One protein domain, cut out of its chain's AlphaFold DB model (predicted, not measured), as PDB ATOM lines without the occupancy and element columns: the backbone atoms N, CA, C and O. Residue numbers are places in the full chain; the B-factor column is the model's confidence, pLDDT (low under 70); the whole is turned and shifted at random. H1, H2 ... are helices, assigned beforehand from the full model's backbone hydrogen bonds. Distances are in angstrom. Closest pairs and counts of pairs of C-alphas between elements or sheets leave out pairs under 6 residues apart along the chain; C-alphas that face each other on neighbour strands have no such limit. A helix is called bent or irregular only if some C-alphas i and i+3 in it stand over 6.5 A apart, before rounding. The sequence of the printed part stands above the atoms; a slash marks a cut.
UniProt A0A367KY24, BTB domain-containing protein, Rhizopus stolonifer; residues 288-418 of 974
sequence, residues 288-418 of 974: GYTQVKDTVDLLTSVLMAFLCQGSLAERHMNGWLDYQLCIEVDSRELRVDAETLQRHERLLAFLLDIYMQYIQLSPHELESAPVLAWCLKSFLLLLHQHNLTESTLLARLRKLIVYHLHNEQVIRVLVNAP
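Overview. This is residues 288 to 418 of the 974 residues of the protein "BTB domain-containing protein" of Rhizopus stolonifer (UniProt A0A367KY24). Four helices, H1, H3, H4 and H5, form an up-and-down bundle, each running against the bundle helix before it, and two shorter helices, H2 and H6, pack on the outside of H4, apart from each other. H3, the longest helix, is kinked, and a long link with no named element, residues 308 to 322, joins H1 to H2. The printed part has 131 residues with six named helices, H1 to H6 in that order, and no named strand; the class is all helix. It is compact, with a radius of gyration of the C-alphas of 13.9 A, and its rounded outline spans 39 by 33 by 28 A.

Arrangement. H3, residues 338 to 359, has a kink of 56 degrees near residue 345 and is irregular, with C-alphas 343 and 346 7.7 A apart. It touches H1, residues 290 to 307, the closest C-alphas being those of Val 292 and Tyr 358, 6.1 A apart, at a shallow tilt of 17 degrees, opposite ways. H3 also touches H5, residues 392 to 404, closest at the C-alphas of Ala 349 and Leu 393, 5.6 A, at 37 degrees, only just a steep tilt. H4, residues 369 to 385, is the hub, touching four helices. H4 and H5 are a helical hairpin, with the C-alphas of Leu 376 and Leu 397 closest at 6.4 A. H1 touches H4 with residues 300 to 307 alone, closest at the C-alphas of Met 304 and Cys 375, 5.9 A. H3 and H4 are near each other, with 6 pairs of C-alphas within 10 A. H2, residues 323 to 332, touches residues 370 to 374 of H4 alone, closest at the C-alphas of Tyr 323 and Val 371, 5.9 A. H6, residues 408 to 414, touches H4 at the C-alphas of Ala 373 and Val 410, their closest pair, 5.2 A. Every O i to N i+4 pair is within hydrogen-bond range in H1, H4 and H6; the counts are 5 of 6 in H2, 16 of 18 in H3 and 8 of 9 in H5.

Along the chain. H3 is 28.6 A long, H1 25.7 A, H4 24.2 A and H5 19.3 A; H2 and H6 are shorter. H1 begins at C-alpha 290 (-14.735, -45.175, 37.746). H6 ends at C-alpha 414 (-15.690, -54.389, 12.101).

Size, cuts and confidence. The two farthest C-alphas, of Gly 288 and Asn 387, are 40.5 A apart. The printed part has no cut. Mean pLDDT of the printed part is 82.0; residues 288, 310 to 320, 332 to 333 and 363 to 366 are under 70.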
ATOM      1  N   GLY A 288      -8.279 -44.411  35.493       54.72
ATOM      2  CA  GLY A 288      -8.759 -44.884  36.800       54.72
ATOM      3  C   GLY A 288      -9.954 -44.147  37.415       54.72
ATOM      4  O   GLY A 288     -10.342 -44.486  38.531       54.72
ATOM      5  N   TYR A 289     -10.579 -43.177  36.737       70.19
ATOM      6  CA  TYR A 289     -11.880 -42.669  37.193       70.19
ATOM      7  C   TYR A 289     -12.980 -43.672  36.842       70.19
ATOM      8  O   TYR A 289     -13.374 -43.779  35.679       70.19
ATOM      9  N   THR A 290     -13.520 -44.348  37.860       74.88
ATOM     10  CA  THR A 290     -14.735 -45.175  37.746       74.88
ATOM     11  C   THR A 290     -15.853 -44.406  37.045       74.88
ATOM     12  O   THR A 290     -16.456 -44.919  36.119       74.88
ATOM     13  N   GLN A 291     -15.986 -43.110  37.334       82.06
ATOM     14  CA  GLN A 291     -16.951 -42.202  36.706       82.06
ATOM     15  C   GLN A 291     -16.862 -42.148  35.169       82.06
ATOM     16  O   GLN A 291     -17.876 -42.022  34.481       82.06
ATOM     17  N   VAL A 292     -15.653 -42.208  34.599       83.62
ATOM     18  CA  VAL A 292     -15.483 -42.184  33.138       83.62
ATOM     19  C   VAL A 292     -15.938 -43.513  32.548       83.62
ATOM     20  O   VAL A 292     -16.705 -43.509  31.587       83.62
ATOM     21  N   LYS A 293     -15.519 -44.627  33.163       83.25
ATOM     22  CA  LYS A 293     -15.932 -45.980  32.775       83.25
ATOM     23  C   LYS A 293     -17.452 -46.137  32.868       83.25
ATOM     24  O   LYS A 293     -18.081 -46.426  31.858       83.25
ATOM     25  N   ASP A 294     -18.039 -45.819  34.018       85.75
ATOM     26  CA  ASP A 294     -19.475 -45.937  34.292       85.75
ATOM     27  C   ASP A 294     -20.311 -45.124  33.289       85.75
ATOM     28  O   ASP A 294     -21.306 -45.611  32.753       85.75
ATOM     29  N   THR A 295     -19.882 -43.896  32.962       87.88
ATOM     30  CA  THR A 295     -20.580 -43.063  31.963       87.88
ATOM     31  C   THR A 295     -20.509 -43.677  30.567       87.88
ATOM     32  O   THR A 295     -21.511 -43.721  29.859       87.88
ATOM     33  N   VAL A 296     -19.333 -44.144  30.150       87.69
ATOM     34  CA  VAL A 296     -19.136 -44.769  28.837       87.69
ATOM     35  C   VAL A 296     -19.930 -46.071  28.719       87.69
ATOM     36  O   VAL A 296     -20.563 -46.307  27.689       87.69
ATOM     37  N   ASP A 297     -19.940 -46.888  29.766       87.00
ATOM     38  CA  ASP A 297     -20.675 -48.148  29.833       87.00
ATOM     39  C   ASP A 297     -22.190 -47.906  29.806       87.00
ATOM     40  O   ASP A 297     -22.903 -48.562  29.040       87.00
ATOM     41  N   LEU A 298     -22.682 -46.891  30.528       87.94
ATOM     42  CA  LEU A 298     -24.078 -46.458  30.450       87.94
ATOM     43  C   LEU A 298     -24.449 -46.013  29.032       87.94
ATOM     44  O   LEU A 298     -25.445 -46.477  28.485       87.94
ATOM     45  N   LEU A 299     -23.652 -45.137  28.413       89.31
ATOM     46  CA  LEU A 299     -23.918 -44.643  27.059       89.31
ATOM     47  C   LEU A 299     -23.890 -45.775  26.023       89.31
ATOM     48  O   LEU A 299     -24.756 -45.824  25.152       89.31
ATOM     49  N   THR A 300     -22.944 -46.709  26.141       88.38
ATOM     50  CA  THR A 300     -22.874 -47.904  25.282       88.38
ATOM     51  C   THR A 300     -24.115 -48.773  25.468       88.38
ATOM     52  O   THR A 300     -24.705 -49.215  24.485       88.38
ATOM     53  N   SER A 301     -24.568 -48.944  26.711       85.81
ATOM     54  CA  SER A 301     -25.787 -49.689  27.027       85.81
ATOM     55  C   SER A 301     -27.030 -49.017  26.437       85.81
ATOM     56  O   SER A 301     -27.846 -49.702  25.836       85.81
ATOM     57  N   VAL A 302     -27.157 -47.685  26.512       87.06
ATOM     58  CA  VAL A 302     -28.274 -46.939  25.893       87.06
ATOM     59  C   VAL A 302     -28.279 -47.098  24.368       87.06
ATOM     60  O   VAL A 302     -29.331 -47.313  23.767       87.06
ATOM     61  N   LEU A 303     -27.107 -47.016  23.730       88.31
ATOM     62  CA  LEU A 303     -26.965 -47.234  22.287       88.31
ATOM     63  C   LEU A 303     -27.353 -48.665  21.894       88.31
ATOM     64  O   LEU A 303     -28.078 -48.854  20.917       88.31
ATOM     65  N   MET A 304     -26.910 -49.656  22.672       85.75
ATOM     66  CA  MET A 304     -27.265 -51.061  22.482       85.75
ATOM     67  C   MET A 304     -28.777 -51.266  22.612       85.75
ATOM     68  O   MET A 304     -29.395 -51.862  21.733       85.75
ATOM     69  N   ALA A 305     -29.390 -50.701  23.653       81.31
ATOM     70  CA  ALA A 305     -30.832 -50.748  23.882       81.31
ATOM     71  C   ALA A 305     -31.615 -50.242  22.677       81.31
ATOM     72  O   ALA A 305     -32.494 -50.929  22.161       81.31
ATOM     73  N   PHE A 306     -31.248 -49.053  22.195       85.19
ATOM     74  CA  PHE A 306     -31.913 -48.423  21.067       85.19
ATOM     75  C   PHE A 306     -31.873 -49.308  19.815       85.19
ATOM     76  O   PHE A 306     -32.851 -49.375  19.080       85.19
ATOM     77  N   LEU A 307     -30.764 -50.012  19.576       83.56
ATOM     78  CA  LEU A 307     -30.617 -50.914  18.431       83.56
ATOM     79  C   LEU A 307     -31.421 -52.214  18.574       83.56
ATOM     80  O   LEU A 307     -31.828 -52.794  17.570       83.56
ATOM     81  N   CYS A 308     -31.666 -52.665  19.802       78.62
ATOM     82  CA  CYS A 308     -32.289 -53.955  20.099       78.62
ATOM     83  C   CYS A 308     -33.824 -53.910  20.215       78.62
ATOM     84  O   CYS A 308     -34.394 -54.840  20.780       78.62
ATOM     85  N   GLN A 309     -34.495 -52.856  19.720       70.56
ATOM     86  CA  GLN A 309     -35.945 -52.611  19.854       70.56
ATOM     87  C   GLN A 309     -36.827 -53.871  19.945       70.56
ATOM     88  O   GLN A 309     -37.197 -54.477  18.940       70.56
ATOM     89  N   GLY A 310     -37.166 -54.260  21.183       58.38
ATOM     90  CA  GLY A 310     -38.110 -55.335  21.498       58.38
ATOM     91  C   GLY A 310     -37.565 -56.772  21.562       58.38
ATOM     92  O   GLY A 310     -38.345 -57.673  21.857       58.38
ATOM     93  N   SER A 311     -36.273 -57.047  21.337       56.59
ATOM     94  CA  SER A 311     -35.743 -58.421  21.478       56.59
ATOM     95  C   SER A 311     -35.392 -58.811  22.921       56.59
ATOM     96  O   SER A 311     -35.234 -60.002  23.196       56.59
ATOM     97  N   LEU A 312     -35.267 -57.830  23.827       57.62
ATOM     98  CA  LEU A 312     -34.683 -57.973  25.171       57.62
ATOM     99  C   LEU A 312     -35.405 -57.138  26.247       57.62
ATOM    100  O   LEU A 312     -34.769 -56.546  27.114       57.62
ATOM    101  N   ALA A 313     -36.740 -57.112  26.212       51.75
ATOM    102  CA  ALA A 313     -37.571 -56.325  27.133       51.75
ATOM    103  C   ALA A 313     -37.444 -56.706  28.632       51.75
ATOM    104  O   ALA A 313     -37.997 -56.015  29.477       51.75
ATOM    105  N   GLU A 314     -36.722 -57.778  28.979       54.50
ATOM    106  CA  GLU A 314     -36.699 -58.354  30.335       54.50
ATOM    107  C   GLU A 314     -35.367 -58.180  31.098       54.50
ATOM    108  O   GLU A 314     -35.253 -58.644  32.232       54.50
ATOM    109  N   ARG A 315     -34.336 -57.541  30.521       62.19
ATOM    110  CA  ARG A 315     -33.014 -57.389  31.177       62.19
ATOM    111  C   ARG A 315     -32.735 -55.943  31.597       62.19
ATOM    112  O   ARG A 315     -32.896 -55.042  30.785       62.19
ATOM    113  N   HIS A 316     -32.222 -55.741  32.814       63.47
ATOM    114  CA  HIS A 316     -31.690 -54.450  33.285       63.47
ATOM    115  C   HIS A 316     -30.406 -54.038  32.537       63.47
ATOM    116  O   HIS A 316     -29.625 -54.912  32.148       63.47
ATOM    117  N   MET A 317     -30.133 -52.725  32.431       63.06
ATOM    118  CA  MET A 317     -28.982 -52.164  31.689       63.06
ATOM    119  C   MET A 317     -27.621 -52.815  31.997       63.06
ATOM    120  O   MET A 317     -26.815 -52.996  31.088       63.06
ATOM    121  N   ASN A 318     -27.360 -53.233  33.243       62.09
ATOM    122  CA  ASN A 318     -26.094 -53.889  33.613       62.09
ATOM    123  C   ASN A 318     -25.845 -55.212  32.859       62.09
ATOM    124  O   ASN A 318     -24.702 -55.639  32.732       62.09
ATOM    125  N   GLY A 319     -26.895 -55.863  32.350       65.00
ATOM    126  CA  GLY A 319     -26.797 -57.078  31.537       65.00
ATOM    127  C   GLY A 319     -26.658 -56.826  30.031       65.00
ATOM    128  O   GLY A 319     -26.582 -57.791  29.274       65.00
ATOM    129  N   TRP A 320     -26.661 -55.568  29.572       69.38
ATOM    130  CA  TRP A 320     -26.633 -55.224  28.141       69.38
ATOM    131  C   TRP A 320     -25.229 -55.151  27.537       69.38
ATOM    132  O   TRP A 320     -25.084 -55.126  26.318       69.38
ATOM    133  N   LEU A 321     -24.191 -55.166  28.375       76.31
ATOM    134  CA  LEU A 321     -22.789 -55.203  27.947       76.31
ATOM    135  C   LEU A 321     -22.267 -56.631  27.716       76.31
ATOM    136  O   LEU A 321     -21.085 -56.817  27.433       76.31
ATOM    137  N   ASP A 322     -23.130 -57.643  27.816       78.81
ATOM    138  CA  ASP A 322     -22.776 -59.009  27.450       78.81
ATOM    139  C   ASP A 322     -22.623 -59.124  25.926       78.81
ATOM    140  O   ASP A 322     -23.565 -58.926  25.160       78.81
ATOM    141  N   TYR A 323     -21.424 -59.476  25.465       76.62
ATOM    142  CA  TYR A 323     -21.158 -59.661  24.041       76.62
ATOM    143  C   TYR A 323     -22.002 -60.787  23.414       76.62
ATOM    144  O   TYR A 323     -22.292 -60.728  22.218       76.62
ATOM    145  N   GLN A 324     -22.454 -61.780  24.192       77.50
ATOM    146  CA  GLN A 324     -23.364 -62.822  23.691       77.50
ATOM    147  C   GLN A 324     -24.684 -62.231  23.181       77.50
ATOM    148  O   GLN A 324     -25.240 -62.707  22.192       77.50
ATOM    149  N   LEU A 325     -25.120 -61.120  23.777       75.69
ATOM    150  CA  LEU A 325     -26.306 -60.375  23.371       75.69
ATOM    151  C   LEU A 325     -26.202 -59.847  21.936       75.69
ATOM    152  O   LEU A 325     -27.163 -59.896  21.174       75.69
ATOM    153  N   CYS A 326     -25.017 -59.374  21.549       78.25
ATOM    154  CA  CYS A 326     -24.757 -58.871  20.202       78.25
ATOM    155  C   CYS A 326     -24.931 -59.980  19.150       78.25
ATOM    156  O   CYS A 326     -25.454 -59.734  18.064       78.25
ATOM    157  N   ILE A 327     -24.524 -61.209  19.488       76.06
ATOM    158  CA  ILE A 327     -24.647 -62.385  18.616       76.06
ATOM    159  C   ILE A 327     -26.121 -62.782  18.458       76.06
ATOM    160  O   ILE A 327     -26.575 -63.043  17.344       76.06
ATOM    161  N   GLU A 328     -26.880 -62.793  19.556       73.31
ATOM    162  CA  GLU A 328     -28.316 -63.087  19.531       73.31
ATOM    163  C   GLU A 328     -29.091 -62.074  18.678       73.31
ATOM    164  O   GLU A 328     -29.956 -62.465  17.892       73.31
ATOM    165  N   VAL A 329     -28.769 -60.784  18.784       73.25
ATOM    166  CA  VAL A 329     -29.456 -59.723  18.031       73.25
ATOM    167  C   VAL A 329     -29.091 -59.755  16.546       73.25
ATOM    168  O   VAL A 329     -29.992 -59.673  15.714       73.25
ATOM    169  N   ASP A 330     -27.816 -59.967  16.193       74.00
ATOM    170  CA  ASP A 330     -27.400 -60.142  14.789       74.00
ATOM    171  C   ASP A 330     -28.170 -61.291  14.103       74.00
ATOM    172  O   ASP A 330     -28.456 -61.207  12.911       74.00
ATOM    173  N   SER A 331     -28.554 -62.340  14.844       72.81
ATOM    174  CA  SER A 331     -29.339 -63.464  14.306       72.81
ATOM    175  C   SER A 331     -30.826 -63.158  14.071       72.81
ATOM    176  O   SER A 331     -31.478 -63.860  13.301       72.81
ATOM    177  N   ARG A 332     -31.374 -62.132  14.738       69.69
ATOM    178  CA  ARG A 332     -32.811 -61.791  14.726       69.69
ATOM    179  C   ARG A 332     -33.161 -60.585  13.846       69.69
ATOM    180  O   ARG A 332     -34.345 -60.268  13.742       69.69
ATOM    181  N   GLU A 333     -32.152 -59.974  13.221       68.00
ATOM    182  CA  GLU A 333     -32.207 -58.736  12.430       68.00
ATOM    183  C   GLU A 333     -32.643 -57.483  13.226       68.00
ATOM    184  O   GLU A 333     -33.379 -57.545  14.212       68.00
ATOM    185  N   LEU A 334     -32.149 -56.310  12.810       72.00
ATOM    186  CA  LEU A 334     -32.447 -55.027  13.459       72.00
ATOM    187  C   LEU A 334     -33.888 -54.598  13.145       72.00
ATOM    188  O   LEU A 334     -34.280 -54.546  11.982       72.00
ATOM    189  N   ARG A 335     -34.665 -54.242  14.177       70.56
ATOM    190  CA  ARG A 335     -36.090 -53.868  14.050       70.56
ATOM    191  C   ARG A 335     -36.368 -52.361  14.020       70.56
ATOM    192  O   ARG A 335     -37.527 -51.967  13.974       70.56
ATOM    193  N   VAL A 336     -35.331 -51.524  14.051       80.25
ATOM    194  CA  VAL A 336     -35.484 -50.062  14.111       80.25
ATOM    195  C   VAL A 336     -35.920 -49.505  12.751       80.25
ATOM    196  O   VAL A 336     -35.180 -49.584  11.765       80.25
ATOM    197  N   ASP A 337     -37.106 -48.903  12.703       82.31
ATOM    198  CA  ASP A 337     -37.634 -48.250  11.505       82.31
ATOM    199  C   ASP A 337     -37.039 -46.841  11.276       82.31
ATOM    200  O   ASP A 337     -36.428 -46.220  12.154       82.31
ATOM    201  N   ALA A 338     -37.194 -46.328  10.050       82.81
ATOM    202  CA  ALA A 338     -36.647 -45.026   9.664       82.81
ATOM    203  C   ALA A 338     -37.262 -43.870  10.471       82.81
ATOM    204  O   ALA A 338     -36.563 -42.913  10.810       82.81
ATOM    205  N   GLU A 339     -38.558 -43.957  10.790       83.19
ATOM    206  CA  GLU A 339     -39.276 -42.911  11.519       83.19
ATOM    207  C   GLU A 339     -38.763 -42.787  12.959       83.19
ATOM    208  O   GLU A 339     -38.486 -41.676  13.426       83.19
ATOM    209  N   THR A 340     -38.552 -43.908  13.656       83.44
ATOM    210  CA  THR A 340     -38.022 -43.896  15.023       83.44
ATOM    211  C   THR A 340     -36.583 -43.401  15.060       83.44
ATOM    212  O   THR A 340     -36.231 -42.630  15.960       83.44
ATOM    213  N   LEU A 341     -35.762 -43.770  14.070       85.75
ATOM    214  CA  LEU A 341     -34.396 -43.263  13.948       85.75
ATOM    215  C   LEU A 341     -34.370 -41.743  13.726       85.75
ATOM    216  O   LEU A 341     -33.646 -41.045  14.435       85.75
ATOM    217  N   GLN A 342     -35.187 -41.213  12.810       84.38
ATOM    218  CA  GLN A 342     -35.276 -39.767  12.558       84.38
ATOM    219  C   GLN A 342     -35.807 -38.998  13.775       84.38
ATOM    220  O   GLN A 342     -35.292 -37.930  14.111       84.38
ATOM    221  N   ARG A 343     -36.800 -39.555  14.481       84.75
ATOM    222  CA  ARG A 343     -37.379 -38.946  15.688       84.75
ATOM    223  C   ARG A 343     -36.335 -38.756  16.794       84.75
ATOM    224  O   ARG A 343     -36.339 -37.718  17.458       84.75
ATOM    225  N   HIS A 344     -35.427 -39.717  16.963       86.44
ATOM    226  CA  HIS A 344     -34.434 -39.723  18.046       86.44
ATOM    227  C   HIS A 344     -33.017 -39.333  17.604       86.44
ATOM    228  O   HIS A 344     -32.113 -39.270  18.441       86.44
ATOM    229  N   GLU A 345     -32.808 -38.997  16.327       88.19
ATOM    230  CA  GLU A 345     -31.492 -38.687  15.756       88.19
ATOM    231  C   GLU A 345     -30.743 -37.617  16.565       88.19
ATOM    232  O   GLU A 345     -29.560 -37.762  16.870       88.19
ATOM    233  N   ARG A 346     -31.445 -36.553  16.977       88.00
ATOM    234  CA  ARG A 346     -30.853 -35.448  17.750       88.00
ATOM    235  C   ARG A 346     -30.339 -35.896  19.116       88.00
ATOM    236  O   ARG A 346     -29.283 -35.433  19.542       88.00
ATOM    237  N   LEU A 347     -31.081 -36.771  19.794       87.31
ATOM    238  CA  LEU A 347     -30.678 -37.308  21.090       87.31
ATOM    239  C   LEU A 347     -29.492 -38.258  20.921       87.31
ATOM    240  O   LEU A 347     -28.504 -38.109  21.629       87.31
ATOM    241  N   LEU A 348     -29.534 -39.158  19.938       89.56
ATOM    242  CA  LEU A 348     -28.423 -40.063  19.633       89.56
ATOM    243  C   LEU A 348     -27.144 -39.294  19.271       89.56
ATOM    244  O   LEU A 348     -26.072 -39.599  19.788       89.56
ATOM    245  N   ALA A 349     -27.249 -38.245  18.453       90.31
ATOM    246  CA  ALA A 349     -26.119 -37.380  18.118       90.31
ATOM    247  C   ALA A 349     -25.537 -36.707  19.369       90.31
ATOM    248  O   ALA A 349     -24.318 -36.624  19.520       90.31
ATOM    249  N   PHE A 350     -26.404 -36.268  20.284       90.62
ATOM    250  CA  PHE A 350     -26.007 -35.679  21.555       90.62
ATOM    251  C   PHE A 350     -25.336 -36.696  22.495       90.62
ATOM    252  O   PHE A 350     -24.316 -36.371  23.100       90.62
ATOM    253  N   LEU A 351     -25.835 -37.935  22.569       91.25
ATOM    254  CA  LEU A 351     -25.205 -39.022  23.327       91.25
ATOM    255  C   LEU A 351     -23.809 -39.350  22.780       91.25
ATOM    256  O   LEU A 351     -22.866 -39.467  23.558       91.25
ATOM    257  N   LEU A 352     -23.652 -39.423  21.454       91.88
ATOM    258  CA  LEU A 352     -22.351 -39.638  20.809       91.88
ATOM    259  C   LEU A 352     -21.374 -38.476  21.063       91.88
ATOM    260  O   LEU A 352     -20.177 -38.716  21.219       91.88
ATOM    261  N   ASP A 353     -21.859 -37.233  21.145       91.31
ATOM    262  CA  ASP A 353     -21.021 -36.078  21.497       91.31
ATOM    263  C   ASP A 353     -20.489 -36.185  22.938       91.31
ATOM    264  O   ASP A 353     -19.307 -35.923  23.169       91.31
ATOM    265  N   ILE A 354     -21.323 -36.614  23.895       90.94
ATOM    266  CA  ILE A 354     -20.890 -36.883  25.280       90.94
ATOM    267  C   ILE A 354     -19.883 -38.036  25.290       90.94
ATOM    268  O   ILE A 354     -18.806 -37.923  25.871       90.94
ATOM    269  N   TYR A 355     -20.198 -39.121  24.585       90.38
ATOM    270  CA  TYR A 355     -19.348 -40.301  24.478       90.38
ATOM    271  C   TYR A 355     -17.935 -39.953  23.982       90.38
ATOM    272  O   TYR A 355     -16.934 -40.323  24.598       90.38
ATOM    273  N   MET A 356     -17.848 -39.154  22.913       90.06
ATOM    274  CA  MET A 356     -16.585 -38.667  22.358       90.06
ATOM    275  C   MET A 356     -15.766 -37.826  23.345       90.06
ATOM    276  O   MET A 356     -14.538 -37.885  23.295       90.06
ATOM    277  N   GLN A 357     -16.404 -37.034  24.213       89.06
ATOM    278  CA  GLN A 357     -15.699 -36.259  25.241       89.06
ATOM    279  C   GLN A 357     -15.119 -37.168  26.327       89.06
ATOM    280  O   GLN A 357     -13.961 -37.013  26.705       89.06
ATOM    281  N   TYR A 358     -15.894 -38.149  26.790       87.88
ATOM    282  CA  TYR A 358     -15.483 -39.042  27.873       87.88
ATOM    283  C   TYR A 358     -14.371 -40.012  27.465       87.88
ATOM    284  O   TYR A 358     -13.431 -40.222  28.228       87.88
ATOM    285  N   ILE A 359     -14.402 -40.546  26.243       84.19
ATOM    286  CA  ILE A 359     -13.332 -41.435  25.763       84.19
ATOM    287  C   ILE A 359     -11.976 -40.731  25.691       84.19
ATOM    288  O   ILE A 359     -10.941 -41.349  25.931       84.19
ATOM    289  N   GLN A 360     -11.950 -39.428  25.400       83.94
ATOM    290  CA  GLN A 360     -10.694 -38.671  25.397       83.94
ATOM    291  C   GLN A 360     -10.037 -38.614  26.784       83.94
ATOM    292  O   GLN A 360      -8.826 -38.404  26.864       83.94
ATOM    293  N   LEU A 361     -10.805 -38.830  27.858       82.94
ATOM    294  CA  LEU A 361     -10.316 -38.867  29.237       82.94
ATOM    295  C   LEU A 361      -9.738 -40.242  29.628       82.94
ATOM    296  O   LEU A 361      -8.911 -40.298  30.537       82.94
ATOM    297  N   SER A 362     -10.124 -41.329  28.943       75.69
ATOM    298  CA  SER A 362      -9.630 -42.697  29.189       75.69
ATOM    299  C   SER A 362      -9.314 -43.444  27.878       75.69
ATOM    300  O   SER A 362     -10.138 -44.202  27.366       75.69
ATOM    301  N   PRO A 363      -8.109 -43.253  27.308       65.69
ATOM    302  CA  PRO A 363      -7.754 -43.801  25.998       65.69
ATOM    303  C   PRO A 363      -7.358 -45.290  25.983       65.69
ATOM    304  O   PRO A 363      -7.144 -45.826  24.897       65.69
ATOM    305  N   HIS A 364      -7.199 -45.962  27.135       60.97
ATOM    306  CA  HIS A 364      -6.508 -47.265  27.192       60.97
ATOM    307  C   HIS A 364      -7.320 -48.464  27.704       60.97
ATOM    308  O   HIS A 364      -6.883 -49.588  27.476       60.97
ATOM    309  N   GLU A 365      -8.504 -48.285  28.295       59.66
ATOM    310  CA  GLU A 365      -9.276 -49.407  28.857       59.66
ATOM    311  C   GLU A 365     -10.778 -49.227  28.616       59.66
ATOM    312  O   GLU A 365     -11.438 -48.409  29.254       59.66
ATOM    313  N   LEU A 366     -11.309 -50.002  27.668       68.88
ATOM    314  CA  LEU A 366     -12.735 -50.119  27.367       68.88
ATOM    315  C   LEU A 366     -13.069 -51.610  27.313       68.88
ATOM    316  O   LEU A 366     -12.970 -52.230  26.256       68.88
ATOM    317  N   GLU A 367     -13.438 -52.197  28.450       70.62
ATOM    318  CA  GLU A 367     -13.928 -53.587  28.509       70.62
ATOM    319  C   GLU A 367     -15.140 -53.793  27.579       70.62
ATOM    320  O   GLU A 367     -15.291 -54.847  26.967       70.62
ATOM    321  N   SER A 368     -15.946 -52.744  27.386       77.12
ATOM    322  CA  SER A 368     -17.115 -52.693  26.502       77.12
ATOM    323  C   SER A 368     -16.795 -52.409  25.022       77.12
ATOM    324  O   SER A 368     -17.709 -52.275  24.204       77.12
ATOM    325  N   ALA A 369     -15.516 -52.357  24.623       84.12
ATOM    326  CA  ALA A 369     -15.109 -52.056  23.245       84.12
ATOM    327  C   ALA A 369     -15.725 -52.978  22.162       84.12
ATOM    328  O   ALA A 369     -16.110 -52.456  21.112       84.12
ATOM    329  N   PRO A 370     -15.872 -54.307  22.361       86.19
ATOM    330  CA  PRO A 370     -16.527 -55.175  21.378       86.19
ATOM    331  C   PRO A 370     -18.009 -54.833  21.169       86.19
ATOM    332  O   PRO A 370     -18.479 -54.803  20.032       86.19
ATOM    333  N   VAL A 371     -18.730 -54.538  22.257       87.75
ATOM    334  CA  VAL A 371     -20.159 -54.177  22.231       87.75
ATOM    335  C   VAL A 371     -20.349 -52.832  21.540       87.75
ATOM    336  O   VAL A 371     -21.216 -52.686  20.681       87.75
ATOM    337  N   LEU A 372     -19.475 -51.865  21.827       89.00
ATOM    338  CA  LEU A 372     -19.455 -50.598  21.106       89.00
ATOM    339  C   LEU A 372     -19.217 -50.804  19.605       89.00
ATOM    340  O   LEU A 372     -19.921 -50.216  18.789       89.00
ATOM    341  N   ALA A 373     -18.228 -51.617  19.225       90.25
ATOM    342  CA  ALA A 373     -17.927 -51.888  17.820       90.25
ATOM    343  C   ALA A 373     -19.138 -52.476  17.087       90.25
ATOM    344  O   ALA A 373     -19.420 -52.095  15.948       90.25
ATOM    345  N   TRP A 374     -19.873 -53.360  17.765       90.69
ATOM    346  CA  TRP A 374     -21.135 -53.892  17.275       90.69
ATOM    347  C   TRP A 374     -22.188 -52.788  17.123       90.69
ATOM    348  O   TRP A 374     -22.754 -52.647  16.043       90.69
ATOM    349  N   CYS A 375     -22.371 -51.929  18.132       90.06
ATOM    350  CA  CYS A 375     -23.305 -50.802  18.053       90.06
ATOM    351  C   CYS A 375     -22.985 -49.876  16.868       90.06
ATOM    352  O   CYS A 375     -23.868 -49.532  16.086       90.06
ATOM    353  N   LEU A 376     -21.712 -49.502  16.689       92.06
ATOM    354  CA  LEU A 376     -21.262 -48.648  15.586       92.06
ATOM    355  C   LEU A 376     -21.528 -49.299  14.218       92.06
ATOM    356  O   LEU A 376     -22.033 -48.634  13.312       92.06
ATOM    357  N   LYS A 377     -21.230 -50.599  14.077       91.25
ATOM    358  CA  LYS A 377     -21.554 -51.399  12.882       91.25
ATOM    359  C   LYS A 377     -23.062 -51.380  12.604       91.25
ATOM    360  O   LYS A 377     -23.458 -51.120  11.470       91.25
ATOM    361  N   SER A 378     -23.889 -51.635  13.615       89.81
ATOM    362  CA  SER A 378     -25.348 -51.723  13.489       89.81
ATOM    363  C   SER A 378     -25.987 -50.377  13.143       89.81
ATOM    364  O   SER A 378     -26.831 -50.319  12.253       89.81
ATOM    365  N   PHE A 379     -25.528 -49.270  13.738       90.75
ATOM    366  CA  PHE A 379     -25.975 -47.930  13.339       90.75
ATOM    367  C   PHE A 379     -25.604 -47.595  11.891       90.75
ATOM    368  O   PHE A 379     -26.427 -47.036  11.168       90.75
ATOM    369  N   LEU A 380     -24.392 -47.942  11.440       90.38
ATOM    370  CA  LEU A 380     -24.018 -47.760  10.035       90.38
ATOM    371  C   LEU A 380     -24.893 -48.597   9.094       90.38
ATOM    372  O   LEU A 380     -25.250 -48.119   8.018       90.38
ATOM    373  N   LEU A 381     -25.251 -49.820   9.497       89.19
ATOM    374  CA  LEU A 381     -26.147 -50.678   8.727       89.19
ATOM    375  C   LEU A 381     -27.548 -50.073   8.611       89.19
ATOM    376  O   LEU A 381     -28.063 -50.000   7.500       89.19
ATOM    377  N   LEU A 382     -28.116 -49.572   9.711       88.38
ATOM    378  CA  LEU A 382     -29.419 -48.897   9.718       88.38
ATOM    379  C   LEU A 382     -29.429 -47.652   8.830       88.38
ATOM    380  O   LEU A 382     -30.340 -47.467   8.026       88.38
ATOM    381  N   LEU A 383     -28.402 -46.803   8.945       88.62
ATOM    382  CA  LEU A 383     -28.286 -45.606   8.109       88.62
ATOM    383  C   LEU A 383     -28.201 -45.962   6.623       88.62
ATOM    384  O   LEU A 383     -28.776 -45.257   5.797       88.62
ATOM    385  N   HIS A 384     -27.510 -47.053   6.284       87.50
ATOM    386  CA  HIS A 384     -27.433 -47.523   4.908       87.50
ATOM    387  C   HIS A 384     -28.762 -48.118   4.420       87.50
ATOM    388  O   HIS A 384     -29.225 -47.745   3.348       87.50
ATOM    389  N   GLN A 385     -29.399 -48.998   5.199       86.50
ATOM    390  CA  GLN A 385     -30.685 -49.625   4.854       86.50
ATOM    391  C   GLN A 385     -31.778 -48.588   4.562       86.50
ATOM    392  O   GLN A 385     -32.559 -48.764   3.631       86.50
ATOM    393  N   HIS A 386     -31.789 -47.488   5.318       86.19
ATOM    394  CA  HIS A 386     -32.755 -46.399   5.160       86.19
ATOM    395  C   HIS A 386     -32.278 -45.275   4.217       86.19
ATOM    396  O   HIS A 386     -32.944 -44.247   4.117       86.19
ATOM    397  N   ASN A 387     -31.144 -45.442   3.518       82.81
ATOM    398  CA  ASN A 387     -30.545 -44.450   2.605       82.81
ATOM    399  C   ASN A 387     -30.326 -43.048   3.224       82.81
ATOM    400  O   ASN A 387     -30.471 -42.022   2.561       82.81
ATOM    401  N   LEU A 388     -29.939 -42.981   4.500       81.62
ATOM    402  CA  LEU A 388     -29.746 -41.732   5.249       81.62
ATOM    403  C   LEU A 388     -28.292 -41.235   5.179       81.62
ATOM    404  O   LEU A 388     -27.593 -41.135   6.190       81.62
ATOM    405  N   THR A 389     -27.821 -40.903   3.977       72.94
ATOM    406  CA  THR A 389     -26.426 -40.478   3.737       72.94
ATOM    407  C   THR A 389     -26.081 -39.097   4.303       72.94
ATOM    408  O   THR A 389     -24.913 -38.833   4.582       72.94
ATOM    409  N   GLU A 390     -27.072 -38.227   4.517       79.06
ATOM    410  CA  GLU A 390     -26.894 -36.876   5.082       79.06
ATOM    411  C   GLU A 390     -27.103 -36.809   6.605       79.06
ATOM    412  O   GLU A 390     -27.065 -35.727   7.195       79.06
ATOM    413  N   SER A 391     -27.311 -37.951   7.271       85.12
ATOM    414  CA  SER A 391     -27.558 -37.970   8.713       85.12
ATOM    415  C   SER A 391     -26.394 -37.371   9.507       85.12
ATOM    416  O   SER A 391     -25.213 -37.667   9.297       85.12
ATOM    417  N   THR A 392     -26.748 -36.589  10.524       86.44
ATOM    418  CA  THR A 392     -25.810 -35.994  11.480       86.44
ATOM    419  C   THR A 392     -25.072 -37.038  12.329       86.44
ATOM    420  O   THR A 392     -24.020 -36.733  12.909       86.44
ATOM    421  N   LEU A 393     -25.589 -38.272  12.385       89.25
ATOM    422  CA  LEU A 393     -24.963 -39.414  13.050       89.25
ATOM    423  C   LEU A 393     -23.765 -39.942  12.263       89.25
ATOM    424  O   LEU A 393     -22.744 -40.271  12.866       89.25
ATOM    425  N   LEU A 394     -23.838 -39.966  10.928       89.94
ATOM    426  CA  LEU A 394     -22.822 -40.592  10.078       89.94
ATOM    427  C   LEU A 394     -21.426 -40.004  10.323       89.94
ATOM    428  O   LEU A 394     -20.453 -40.739  10.497       89.94
ATOM    429  N   ALA A 395     -21.321 -38.677  10.411       89.38
ATOM    430  CA  ALA A 395     -20.051 -37.999  10.673       89.38
ATOM    431  C   ALA A 395     -19.465 -38.330  12.061       89.38
ATOM    432  O   ALA A 395     -18.244 -38.411  12.208       89.38
ATOM    433  N   ARG A 396     -20.314 -38.528  13.078       92.00
ATOM    434  CA  ARG A 396     -19.900 -38.886  14.449       92.00
ATOM    435  C   ARG A 396     -19.476 -40.346  14.539       92.00
ATOM    436  O   ARG A 396     -18.404 -40.632  15.066       92.00
ATOM    437  N   LEU A 397     -20.260 -41.244  13.943       92.00
ATOM    438  CA  LEU A 397     -19.952 -42.672  13.857       92.00
ATOM    439  C   LEU A 397     -18.618 -42.902  13.142       92.00
ATOM    440  O   LEU A 397     -17.759 -43.602  13.670       92.00
ATOM    441  N   ARG A 398     -18.385 -42.236  12.000       90.88
ATOM    442  CA  ARG A 398     -17.098 -42.301  11.281       90.88
ATOM    443  C   ARG A 398     -15.928 -41.847  12.154       90.88
ATOM    444  O   ARG A 398     -14.903 -42.521  12.186       90.88
ATOM    445  N   LYS A 399     -16.071 -40.740  12.896       90.31
ATOM    446  CA  LYS A 399     -15.025 -40.259  13.820       90.31
ATOM    447  C   LYS A 399     -14.721 -41.267  14.927       90.31
ATOM    448  O   LYS A 399     -13.549 -41.492  15.212       90.31
ATOM    449  N   LEU A 400     -15.749 -41.869  15.524       90.31
ATOM    450  CA  LEU A 400     -15.585 -42.888  16.563       90.31
ATOM    451  C   LEU A 400     -14.945 -44.163  16.015       90.31
ATOM    452  O   LEU A 400     -14.032 -44.692  16.638       90.31
ATOM    453  N   ILE A 401     -15.343 -44.617  14.825       91.31
ATOM    454  CA  ILE A 401     -14.712 -45.765  14.164       91.31
ATOM    455  C   ILE A 401     -13.226 -45.490  13.948       91.31
ATOM    456  O   ILE A 401     -12.400 -46.242  14.455       91.31
ATOM    457  N   VAL A 402     -12.870 -44.380  13.288       90.56
ATOM    458  CA  VAL A 402     -11.464 -43.989  13.081       90.56
ATOM    459  C   VAL A 402     -10.710 -43.944  14.409       90.56
ATOM    460  O   VAL A 402      -9.584 -44.440  14.488       90.56
ATOM    461  N   TYR A 403     -11.332 -43.383  15.452       88.69
ATOM    462  CA  TYR A 403     -10.746 -43.349  16.782       88.69
ATOM    463  C   TYR A 403     -10.473 -44.759  17.297       88.69
ATOM    464  O   TYR A 403      -9.351 -44.994  17.702       88.69
ATOM    465  N   HIS A 404     -11.412 -45.705  17.234       88.88
ATOM    466  CA  HIS A 404     -11.263 -47.048  17.814       88.88
ATOM    467  C   HIS A 404     -10.511 -48.072  16.949       88.88
ATOM    468  O   HIS A 404     -10.201 -49.157  17.441       88.88
ATOM    469  N   LEU A 405     -10.135 -47.745  15.708       88.56
ATOM    470  CA  LEU A 405      -9.375 -48.637  14.812       88.56
ATOM    471  C   LEU A 405      -7.913 -48.909  15.245       88.56
ATOM    472  O   LEU A 405      -7.135 -49.458  14.471       88.56
ATOM    473  N   HIS A 406      -7.537 -48.572  16.479       87.25
ATOM    474  CA  HIS A 406      -6.302 -49.023  17.129       87.25
ATOM    475  C   HIS A 406      -6.532 -50.161  18.142       87.25
ATOM    476  O   HIS A 406      -5.563 -50.716  18.658       87.25
ATOM    477  N   ASN A 407      -7.789 -50.507  18.445       87.31
ATOM    478  CA  ASN A 407      -8.146 -51.585  19.364       87.31
ATOM    479  C   ASN A 407      -8.419 -52.882  18.583       87.31
ATOM    480  O   ASN A 407      -9.312 -52.941  17.736       87.31
ATOM    481  N   GLU A 408      -7.666 -53.940  18.887       88.00
ATOM    482  CA  GLU A 408      -7.754 -55.220  18.177       88.00
ATOM    483  C   GLU A 408      -9.140 -55.876  18.292       88.00
ATOM    484  O   GLU A 408      -9.630 -56.457  17.323       88.00
ATOM    485  N   GLN A 409      -9.811 -55.746  19.440       88.19
ATOM    486  CA  GLN A 409     -11.145 -56.315  19.639       88.19
ATOM    487  C   GLN A 409     -12.195 -55.619  18.761       88.19
ATOM    488  O   GLN A 409     -13.043 -56.284  18.168       88.19
ATOM    489  N   VAL A 410     -12.086 -54.297  18.600       90.12
ATOM    490  CA  VAL A 410     -12.957 -53.511  17.709       90.12
ATOM    491  C   VAL A 410     -12.729 -53.899  16.251       90.12
ATOM    492  O   VAL A 410     -13.687 -54.135  15.513       90.12
ATOM    493  N   ILE A 411     -11.462 -54.023  15.839       91.12
ATOM    494  CA  ILE A 411     -11.094 -54.440  14.479       91.12
ATOM    495  C   ILE A 411     -11.717 -55.804  14.152       91.12
ATOM    496  O   ILE A 411     -12.304 -55.959  13.082       91.12
ATOM    497  N   ARG A 412     -11.653 -56.777  15.074       89.50
ATOM    498  CA  ARG A 412     -12.237 -58.118  14.876       89.50
ATOM    499  C   ARG A 412     -13.738 -58.075  14.571       89.50
ATOM    500  O   ARG A 412     -14.200 -58.850  13.736       89.50
ATOM    501  N   VAL A 413     -14.490 -57.170  15.198       89.94
ATOM    502  CA  VAL A 413     -15.930 -57.002  14.932       89.94
ATOM    503  C   VAL A 413     -16.164 -56.314  13.580       89.94
ATOM    504  O   VAL A 413     -16.936 -56.809  12.758       89.94
ATOM    505  N   LEU A 414     -15.467 -55.205  13.305       91.75
ATOM    506  CA  LEU A 414     -15.690 -54.389  12.101       91.75
ATOM    507  C   LEU A 414     -15.247 -55.072  10.800       91.75
ATOM    508  O   LEU A 414     -15.887 -54.909   9.764       91.75
ATOM    509  N   VAL A 415     -14.190 -55.882  10.834       91.50
ATOM    510  CA  VAL A 415     -13.706 -56.646   9.669       91.50
ATOM    511  C   VAL A 415     -14.751 -57.665   9.162       91.50
ATOM    512  O   VAL A 415     -14.811 -57.982   7.964       91.50
ATOM    513  N   ASN A 416     -15.634 -58.120  10.055       89.88
ATOM    514  CA  ASN A 416     -16.748 -59.017   9.749       89.88
ATOM    515  C   ASN A 416     -18.035 -58.284   9.320       89.88
ATOM    516  O   ASN A 416     -19.028 -58.937   9.009       89.88
ATOM    517  N   ALA A 417     -18.036 -56.949   9.247       89.25
ATOM    518  CA  ALA A 417     -19.193 -56.180   8.791       89.25
ATOM    519  C   ALA A 417     -19.551 -56.463   7.311       89.25
ATOM    520  O   ALA A 417     -18.679 -56.839   6.522       89.25
ATOM    521  N   PRO A 418     -20.809 -56.273   6.875       88.25
ATOM    522  CA  PRO A 418     -21.194 -56.424   5.467       88.25
ATOM    523  C   PRO A 418     -20.338 -55.567   4.518       88.25
ATOM    524  O   PRO A 418     -19.971 -54.444   4.859       88.25
TER     525      PRO A 418